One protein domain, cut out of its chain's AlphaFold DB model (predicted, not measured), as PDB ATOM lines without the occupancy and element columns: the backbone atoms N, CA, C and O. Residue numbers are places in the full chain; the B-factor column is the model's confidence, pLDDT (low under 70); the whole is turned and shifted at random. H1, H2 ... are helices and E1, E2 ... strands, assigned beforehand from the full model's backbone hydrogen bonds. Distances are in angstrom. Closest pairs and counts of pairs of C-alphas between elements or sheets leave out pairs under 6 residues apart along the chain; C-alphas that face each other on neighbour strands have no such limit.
ATOM      1  N   TRP A 290      17.287 -49.398  31.778       77.00
ATOM      2  CA  TRP A 290      17.368 -49.067  30.368       77.00
ATOM      3  C   TRP A 290      18.462 -49.843  29.637       77.00
ATOM      4  O   TRP A 290      19.568 -50.039  30.140       77.00
ATOM      5  N   ARG A 291      18.137 -50.287  28.420       78.06
ATOM      6  CA  ARG A 291      19.085 -50.895  27.479       78.06
ATOM      7  C   ARG A 291      18.989 -50.211  26.128       78.06
ATOM      8  O   ARG A 291      17.892 -49.923  25.643       78.06
ATOM      9  N   LEU A 292      20.150 -49.976  25.527       83.50
ATOM     10  CA  LEU A 292      20.288 -49.388  24.205       83.50
ATOM     11  C   LEU A 292      20.690 -50.468  23.203       83.50
ATOM     12  O   LEU A 292      21.716 -51.121  23.375       83.50
ATOM     13  N   TYR A 293      19.915 -50.623  22.136       82.38
ATOM     14  CA  TYR A 293      20.227 -51.538  21.045       82.38
ATOM     15  C   TYR A 293      20.472 -50.757  19.764       82.38
ATOM     16  O   TYR A 293      19.703 -49.863  19.398       82.38
ATOM     17  N   ARG A 294      21.567 -51.103  19.093       81.69
ATOM     18  CA  ARG A 294      22.015 -50.479  17.852       81.69
ATOM     19  C   ARG A 294      21.935 -51.487  16.733       81.69
ATOM     20  O   ARG A 294      22.319 -52.637  16.910       81.69
ATOM     21  N   PHE A 295      21.473 -51.024  15.587       83.56
ATOM     22  CA  PHE A 295      21.473 -51.823  14.375       83.56
ATOM     23  C   PHE A 295      22.550 -51.334  13.431       83.56
ATOM     24  O   PHE A 295      22.977 -50.176  13.492       83.56
ATOM     25  N   GLN A 296      22.965 -52.224  12.534       81.69
ATOM     26  CA  GLN A 296      23.905 -51.847  11.497       81.69
ATOM     27  C   GLN A 296      23.360 -50.662  10.684       81.69
ATOM     28  O   GLN A 296      22.162 -50.618  10.381       81.69
ATOM     29  N   PRO A 297      24.224 -49.693  10.340       79.62
ATOM     30  CA  PRO A 297      23.801 -48.525   9.593       79.62
ATOM     31  C   PRO A 297      23.180 -48.922   8.247       79.62
ATOM     32  O   PRO A 297      23.799 -49.630   7.452       79.62
ATOM     33  N   ILE A 298      21.959 -48.455   7.977       80.12
ATOM     34  CA  ILE A 298      21.253 -48.711   6.722       80.12
ATOM     35  C   ILE A 298      21.593 -47.565   5.761       80.12
ATOM     36  O   ILE A 298      21.194 -46.419   6.014       80.12
ATOM     37  N   VAL A 357      23.242 -41.981   5.953       77.88
ATOM     38  CA  VAL A 357      23.045 -43.263   6.624       77.88
ATOM     39  C   VAL A 357      22.010 -43.093   7.726       77.88
ATOM     40  O   VAL A 357      22.009 -42.102   8.457       77.88
ATOM     41  N   VAL A 358      21.093 -44.052   7.817       78.31
ATOM     42  CA  VAL A 358      20.110 -44.121   8.897       78.31
ATOM     43  C   VAL A 358      20.556 -45.215   9.849       78.31
ATOM     44  O   VAL A 358      20.719 -46.362   9.441       78.31
ATOM     45  N   VAL A 359      20.745 -44.863  11.117       79.56
ATOM     46  CA  VAL A 359      21.029 -45.836  12.178       79.56
ATOM     47  C   VAL A 359      19.783 -45.934  13.050       79.56
ATOM     48  O   VAL A 359      19.436 -44.952  13.716       79.56
ATOM     49  N   PRO A 360      19.070 -47.072  13.037       76.06
ATOM     50  CA  PRO A 360      18.001 -47.301  13.987       76.06
ATOM     51  C   PRO A 360      18.597 -47.553  15.369       76.06
ATOM     52  O   PRO A 360      19.534 -48.340  15.526       76.06
ATOM     53  N   VAL A 361      18.038 -46.886  16.374       78.94
ATOM     54  CA  VAL A 361      18.410 -47.070  17.774       78.94
ATOM     55  C   VAL A 361      17.149 -47.339  18.581       78.94
ATOM     56  O   VAL A 361      16.167 -46.602  18.481       78.94
ATOM     57  N   ILE A 362      17.160 -48.418  19.361       79.25
ATOM     58  CA  ILE A 362      16.046 -48.782  20.239       79.25
ATOM     59  C   ILE A 362      16.489 -48.589  21.682       79.25
ATOM     60  O   ILE A 362      17.451 -49.208  22.131       79.25
ATOM     61  N   VAL A 363      15.760 -47.739  22.399       81.00
ATOM     62  CA  VAL A 363      15.889 -47.550  23.843       81.00
ATOM     63  C   VAL A 363      14.734 -48.295  24.497       81.00
ATOM     64  O   VAL A 363      13.564 -47.980  24.267       81.00
ATOM     65  N   VAL A 364      15.051 -49.302  25.299       76.88
ATOM     66  CA  VAL A 364      14.057 -50.029  26.090       76.88
ATOM     67  C   VAL A 364      14.158 -49.519  27.512       76.88
ATOM     68  O   VAL A 364      15.225 -49.661  28.098       76.88
ATOM     69  N   ASP A 365      13.081 -48.950  28.050       77.50
ATOM     70  CA  ASP A 365      12.999 -48.520  29.447       77.50
ATOM     71  C   ASP A 365      11.988 -49.389  30.211       77.50
ATOM     72  O   ASP A 365      10.842 -49.596  29.792       77.50
ATOM     73  N   HIS A 366      12.427 -49.920  31.343       67.94
ATOM     74  CA  HIS A 366      11.627 -50.727  32.247       67.94
ATOM     75  C   HIS A 366      11.080 -49.820  33.344       67.94
ATOM     76  O   HIS A 366      11.564 -49.840  34.456       67.94
ATOM     77  N   MET A 367      10.051 -49.021  33.091       60.19
ATOM     78  CA  MET A 367       9.415 -48.277  34.186       60.19
ATOM     79  C   MET A 367       8.655 -49.249  35.100       60.19
ATOM     80  O   MET A 367       7.559 -49.702  34.765       60.19
ATOM     81  N   ALA A 434      -0.321 -55.681  36.078       69.38
ATOM     82  CA  ALA A 434       0.008 -55.544  34.671       69.38
ATOM     83  C   ALA A 434       1.194 -54.577  34.550       69.38
ATOM     84  O   ALA A 434       1.034 -53.366  34.692       69.38
ATOM     85  N   ARG A 435       2.392 -55.116  34.317       67.12
ATOM     86  CA  ARG A 435       3.591 -54.309  34.075       67.12
ATOM     87  C   ARG A 435       3.523 -53.746  32.668       67.12
ATOM     88  O   ARG A 435       3.315 -54.487  31.707       67.12
ATOM     89  N   THR A 436       3.672 -52.435  32.564       71.25
ATOM     90  CA  THR A 436       3.725 -51.747  31.276       71.25
ATOM     91  C   THR A 436       5.183 -51.450  30.970       71.25
ATOM     92  O   THR A 436       5.853 -50.805  31.768       71.25
ATOM     93  N   PHE A 437       5.670 -51.926  29.826       73.12
ATOM     94  CA  PHE A 437       7.009 -51.617  29.328       73.12
ATOM     95  C   PHE A 437       6.898 -50.550  28.242       73.12
ATOM     96  O   PHE A 437       5.973 -50.591  27.424       73.12
ATOM     97  N   LEU A 438       7.831 -49.600  28.231       77.06
ATOM     98  CA  LEU A 438       7.892 -48.538  27.232       77.06
ATOM     99  C   LEU A 438       9.113 -48.790  26.346       77.06
ATOM    100  O   LEU A 438      10.252 -48.799  26.809       77.06
ATOM    101  N   ILE A 439       8.867 -49.022  25.057       79.44
ATOM    102  CA  ILE A 439       9.921 -49.205  24.056       79.44
ATOM    103  C   ILE A 439       9.921 -47.972  23.163       79.44
ATOM    104  O   ILE A 439       8.952 -47.716  22.445       79.44
ATOM    105  N   TYR A 440      11.016 -47.220  23.197       80.88
ATOM    106  CA  TYR A 440      11.221 -46.061  22.342       80.88
ATOM    107  C   TYR A 440      12.107 -46.461  21.170       80.88
ATOM    108  O   TYR A 440      13.273 -46.820  21.333       80.88
ATOM    109  N   VAL A 441      11.548 -46.392  19.967       79.44
ATOM    110  CA  VAL A 441      12.297 -46.627  18.734       79.44
ATOM    111  C   VAL A 441      12.615 -45.278  18.111       79.44
ATOM    112  O   VAL A 441      11.714 -44.561  17.678       79.44
ATOM    113  N   ILE A 442      13.897 -44.921  18.081       78.88
ATOM    114  CA  ILE A 442      14.362 -43.626  17.595       78.88
ATOM    115  C   ILE A 442      15.210 -43.861  16.346       78.88
ATOM    116  O   ILE A 442      16.349 -44.324  16.399       78.88
ATOM    117  N   GLY A 443      14.628 -43.545  15.191       83.50
ATOM    118  CA  GLY A 443      15.333 -43.515  13.913       83.50
ATOM    119  C   GLY A 443      15.782 -42.095  13.585       83.50
ATOM    120  O   GLY A 443      14.951 -41.194  13.480       83.50
ATOM    121  N   GLY A 444      17.087 -41.897  13.403       83.06
ATOM    122  CA  GLY A 444      17.672 -40.615  13.008       83.06
ATOM    123  C   GLY A 444      18.483 -40.730  11.720       83.06
ATOM    124  O   GLY A 444      19.116 -41.754  11.459       83.06
ATOM    125  N   TYR A 445      18.466 -39.665  10.915       82.06
ATOM    126  CA  TYR A 445      19.483 -39.461   9.885       82.06
ATOM    127  C   TYR A 445      20.690 -38.860  10.576       82.06
ATOM    128  O   TYR A 445      20.614 -37.727  11.054       82.06
ATOM    129  N   TYR A 446      21.775 -39.618  10.636       79.00
ATOM    130  CA  TYR A 446      22.994 -39.162  11.272       79.00
ATOM    131  C   TYR A 446      24.026 -38.850  10.190       79.00
ATOM    132  O   TYR A 446      24.170 -39.622   9.236       79.00
ATOM    133  N   PRO A 447      24.753 -37.727  10.304       79.62
ATOM    134  CA  PRO A 447      25.930 -37.499   9.485       79.62
ATOM    135  C   PRO A 447      26.880 -38.705   9.583       79.62
ATOM    136  O   PRO A 447      27.012 -39.267  10.673       79.62
ATOM    137  N   PRO A 448      27.587 -39.081   8.504       74.25
ATOM    138  CA  PRO A 448      28.521 -40.215   8.515       74.25
ATOM    139  C   PRO A 448      29.581 -40.146   9.625       74.25
ATOM    140  O   PRO A 448      30.089 -41.172  10.062       74.25
ATOM    141  N   ASN A 449      29.877 -38.934  10.105       80.50
ATOM    142  CA  ASN A 449      30.867 -38.664  11.146       80.50
ATOM    143  C   ASN A 449      30.262 -38.550  12.559       80.50
ATOM    144  O   ASN A 449      30.953 -38.124  13.480       80.50
ATOM    145  N   HIS A 450      28.974 -38.845  12.742       80.12
ATOM    146  CA  HIS A 450      28.341 -38.764  14.056       80.12
ATOM    147  C   HIS A 450      28.772 -39.956  14.920       80.12
ATOM    148  O   HIS A 450      28.719 -41.098  14.461       80.12
ATOM    149  N   HIS A 451      29.126 -39.709  16.185       78.06
ATOM    150  CA  HIS A 451      29.612 -40.730  17.128       78.06
ATOM    151  C   HIS A 451      28.614 -41.898  17.312       78.06
ATOM    152  O   HIS A 451      28.987 -43.051  17.533       78.06
ATOM    153  N   MET A 452      27.314 -41.628  17.137       71.00
ATOM    154  CA  MET A 452      26.277 -42.666  17.099       71.00
ATOM    155  C   MET A 452      26.437 -43.678  15.956       71.00
ATOM    156  O   MET A 452      26.073 -44.835  16.140       71.00
ATOM    157  N   VAL A 453      26.972 -43.262  14.808       74.94
ATOM    158  CA  VAL A 453      27.213 -44.116  13.633       74.94
ATOM    159  C   VAL A 453      28.572 -44.796  13.733       74.94
ATOM    160  O   VAL A 453      28.689 -45.975  13.413       74.94
ATOM    161  N   THR A 454      29.596 -44.067  14.182       77.19
ATOM    162  CA  THR A 454      30.971 -44.582  14.235       77.19
ATOM    163  C   THR A 454      31.211 -45.528  15.408       77.19
ATOM    164  O   THR A 454      32.158 -46.307  15.354       77.19
ATOM    165  N   GLY A 455      30.370 -45.487  16.450       67.06
ATOM    166  CA  GLY A 455      30.432 -46.422  17.581       67.06
ATOM    167  C   GLY A 455      31.746 -46.366  18.367       67.06
ATOM    168  O   GLY A 455      32.089 -47.334  19.036       67.06
ATOM    169  N   SER A 456      32.495 -45.265  18.253       64.31
ATOM    170  CA  SER A 456      33.847 -45.134  18.803       64.31
ATOM    171  C   SER A 456      33.883 -44.939  20.317       64.31
ATOM    172  O   SER A 456      34.888 -45.277  20.935       64.31
ATOM    173  N   ASP A 457      32.792 -44.456  20.910       59.44
ATOM    174  CA  ASP A 457      32.712 -44.140  22.335       59.44
ATOM    175  C   ASP A 457      31.633 -45.007  22.985       59.44
ATOM    176  O   ASP A 457      30.550 -45.168  22.431       59.44
ATOM    177  N   SER A 458      31.926 -45.617  24.135       55.28
ATOM    178  CA  SER A 458      30.990 -46.478  24.867       55.28
ATOM    179  C   SER A 458      29.780 -45.670  25.348       55.28
ATOM    180  O   SER A 458      29.867 -44.958  26.345       55.28
ATOM    181  N   LEU A 459      28.635 -45.792  24.674       56.06
ATOM    182  CA  LEU A 459      27.416 -45.020  24.981       56.06
ATOM    183  C   LEU A 459      26.585 -45.610  26.121       56.06
ATOM    184  O   LEU A 459      25.402 -45.306  26.257       56.06
ATOM    185  N   ASP A 460      27.224 -46.422  26.959       54.50
ATOM    186  CA  ASP A 460      26.753 -46.648  28.323       54.50
ATOM    187  C   ASP A 460      26.812 -45.342  29.142       54.50
ATOM    188  O   ASP A 460      26.230 -45.252  30.224       54.50
ATOM    189  N   SER A 461      27.494 -44.306  28.637       54.22
ATOM    190  CA  SER A 461      27.463 -42.970  29.213       54.22
ATOM    191  C   SER A 461      26.112 -42.290  28.956       54.22
ATOM    192  O   SER A 461      25.706 -42.018  27.829       54.22
ATOM    193  N   TYR A 462      25.433 -41.956  30.052       53.62
ATOM    194  CA  TYR A 462      24.231 -41.118  30.126       53.62
ATOM    195  C   TYR A 462      24.269 -39.860  29.225       53.62
ATOM    196  O   TYR A 462      23.229 -39.438  28.723       53.62
ATOM    197  N   GLU A 463      25.458 -39.304  28.955       67.00
ATOM    198  CA  GLU A 463      25.665 -38.191  28.013       67.00
ATOM    199  C   GLU A 463      25.120 -38.467  26.611       67.00
ATOM    200  O   GLU A 463      24.478 -37.600  26.032       67.00
ATOM    201  N   ALA A 464      25.299 -39.675  26.077       66.19
ATOM    202  CA  ALA A 464      24.826 -40.002  24.737       66.19
ATOM    203  C   ALA A 464      23.293 -39.980  24.633       66.19
ATOM    204  O   ALA A 464      22.728 -39.586  23.614       66.19
ATOM    205  N   LEU A 465      22.609 -40.408  25.698       65.44
ATOM    206  CA  LEU A 465      21.152 -40.323  25.812       65.44
ATOM    207  C   LEU A 465      20.693 -38.871  25.951       65.44
ATOM    208  O   LEU A 465      19.674 -38.497  25.369       65.44
ATOM    209  N   TRP A 466      21.448 -38.061  26.693       71.44
ATOM    210  CA  TRP A 466      21.171 -36.640  26.843       71.44
ATOM    211  C   TRP A 466      21.338 -35.881  25.523       71.44
ATOM    212  O   TRP A 466      20.416 -35.180  25.116       71.44
ATOM    213  N   GLU A 467      22.439 -36.089  24.798       69.94
ATOM    214  CA  GLU A 467      22.655 -35.499  23.472       69.94
ATOM    215  C   GLU A 467      21.570 -35.927  22.481       69.94
ATOM    216  O   GLU A 467      21.104 -35.125  21.675       69.94
ATOM    217  N   LEU A 468      21.112 -37.179  22.555       67.31
ATOM    218  CA  LEU A 468      20.025 -37.674  21.716       67.31
ATOM    219  C   LEU A 468      18.696 -36.988  22.069       67.31
ATOM    220  O   LEU A 468      17.954 -36.579  21.172       67.31
ATOM    221  N   ALA A 469      18.411 -36.795  23.358       67.25
ATOM    222  CA  ALA A 469      17.256 -36.024  23.807       67.25
ATOM    223  C   ALA A 469      17.344 -34.552  23.367       67.25
ATOM    224  O   ALA A 469      16.346 -33.990  22.917       67.25
ATOM    225  N   GLU A 470      18.528 -33.943  23.434       73.00
ATOM    226  CA  GLU A 470      18.782 -32.563  23.023       73.00
ATOM    227  C   GLU A 470      18.660 -32.386  21.503       73.00
ATOM    228  O   GLU A 470      17.960 -31.486  21.038       73.00
ATOM    229  N   LEU A 471      19.213 -33.311  20.714       67.69
ATOM    230  CA  LEU A 471      19.108 -33.322  19.254       67.69
ATOM    231  C   LEU A 471      17.657 -33.505  18.787       67.69
ATOM    232  O   LEU A 471      17.227 -32.867  17.821       67.69
ATOM    233  N   LEU A 472      16.865 -34.317  19.495       61.81
ATOM    234  CA  LEU A 472      15.423 -34.431  19.255       61.81
ATOM    235  C   LEU A 472      14.659 -33.159  19.650       61.81
ATOM    236  O   LEU A 472      13.685 -32.803  18.983       61.81
ATOM    237  N   ARG A 473      15.096 -32.453  20.698       59.09
ATOM    238  CA  ARG A 473      14.487 -31.194  21.154       59.09
ATOM    239  C   ARG A 473      14.746 -30.055  20.167       59.09
ATOM    240  O   ARG A 473      13.817 -29.326  19.828       59.09
ATOM    241  N   CYS A 474      15.968 -29.964  19.644       52.16
ATOM    242  CA  CYS A 474      16.393 -28.948  18.679       52.16
ATOM    243  C   CYS A 474      15.698 -29.062  17.313       52.16
ATOM    244  O   CYS A 474      15.649 -28.088  16.571       52.16
ATOM    245  N   ARG A 475      15.123 -30.225  16.973       51.00
ATOM    246  CA  ARG A 475      14.445 -30.449  15.684       51.00
ATOM    247  C   ARG A 475      12.955 -30.080  15.677       51.00
ATOM    248  O   ARG A 475      12.290 -30.293  14.667       51.00
ATOM    249  N   ARG A 476      12.410 -29.586  16.797       41.28
ATOM    250  CA  ARG A 476      10.983 -29.228  16.933       41.28
ATOM    251  C   ARG A 476      10.684 -27.734  16.720       41.28
ATOM    252  O   ARG A 476       9.581 -27.299  17.041       41.28
ATOM    253  N   ILE A 477      11.642 -26.985  16.178       35.31
ATOM    254  CA  ILE A 477      11.512 -25.603  15.685       35.31
ATOM    255  C   ILE A 477      11.648 -25.660  14.164       35.31
ATOM    256  O   ILE A 477      10.895 -24.932  13.482       35.31
TER     257      ILE A 477
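What this domain is: This is residues 290 to 298, 357 to 367 and 434 to 477 of the 477 residues of an uncharacterized protein of Wolfiporia cocos (strain MD-104) (UniProt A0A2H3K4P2). A twisted three-strand sheet with E2 between E1 and E3 makes a wall with one face bare, and after E3 the backbone folds back through the very short helix H1, near the last residue of E3 and the first part of E2, to the longer helix H2. Both helices are only loosely set on the sheet and graze it. The 64 printed residues hold three named strands and two named helices, in the order E1, E2, E3, H1, H2; the sheet runs E1, E2, E3, all antiparallel, and the class is mixed, helices and strands. The printed part is only just compact, close to loose, with a radius of gyration of the C-alphas of 12.5 A, and spans 42 by 29 by 22 A.

Where its parts are: Strand E1 is residues 290 to 294, from C-alpha 290 at (17.368, -49.067, 30.368). Strand E2 is residues 357 to 365, 25.5 A long from first to last C-alpha. Strand E3 is residues 438 to 446, 23.9 A long, from C-alpha 438 at (7.892, -48.538, 27.232). Helix H1 is residues 451 to 454. Helix H2 is residues 462 to 474, 18.5 A long, with C-alpha 474 at (16.393, -28.948, 18.679).

How they stand to each other: E1 and E3 are the edge strands, and E2 is the inner strand. E1 and E2 are antiparallel at 160 degrees, with N 293 and O 362 within hydrogen-bond range at 2.8 A. E2 and E3 are antiparallel at 160 degrees, with N 363 and O 440 at 2.9 A and N 440 and O 363 at 2.9 A. The sheet is twisted, its C-alphas lying up to 4.4 A off its best plane. H1 is on the sheet but only grazes it, with residues 452 to 453; its closest C-alphas to E2 are those of Val 359 and Val 453, 6.6 A apart. H2 is on the sheet and only grazes it, with residues 465 to 472. E3 and H2 are near each other, with 5 pairs of C-alphas within 10 A. H1 and H2 are only just apart, at 8.2 A. In H2 every O i to N i+4 pair is within hydrogen-bond range; H1 is too short for such a pair, and its one O i to N i+3 pair is not within range.

The domain as a whole: The two C-alphas farthest apart are those of Ala 434 and Asn 449, at 42.3 A. Residues 299 to 356 are not printed, with 5.7 A between C-alphas 298 and 357 across the cut. Residues 368 to 433 are not printed, with 11.9 A between C-alphas 367 and 434. Of the links that are printed whole, E3 to H1 is tight and H1 to H2 is short. The mean pLDDT of the printed part is 71.3, and 25 residues are under 70, among them residues 455 to 465 and 471 to 477.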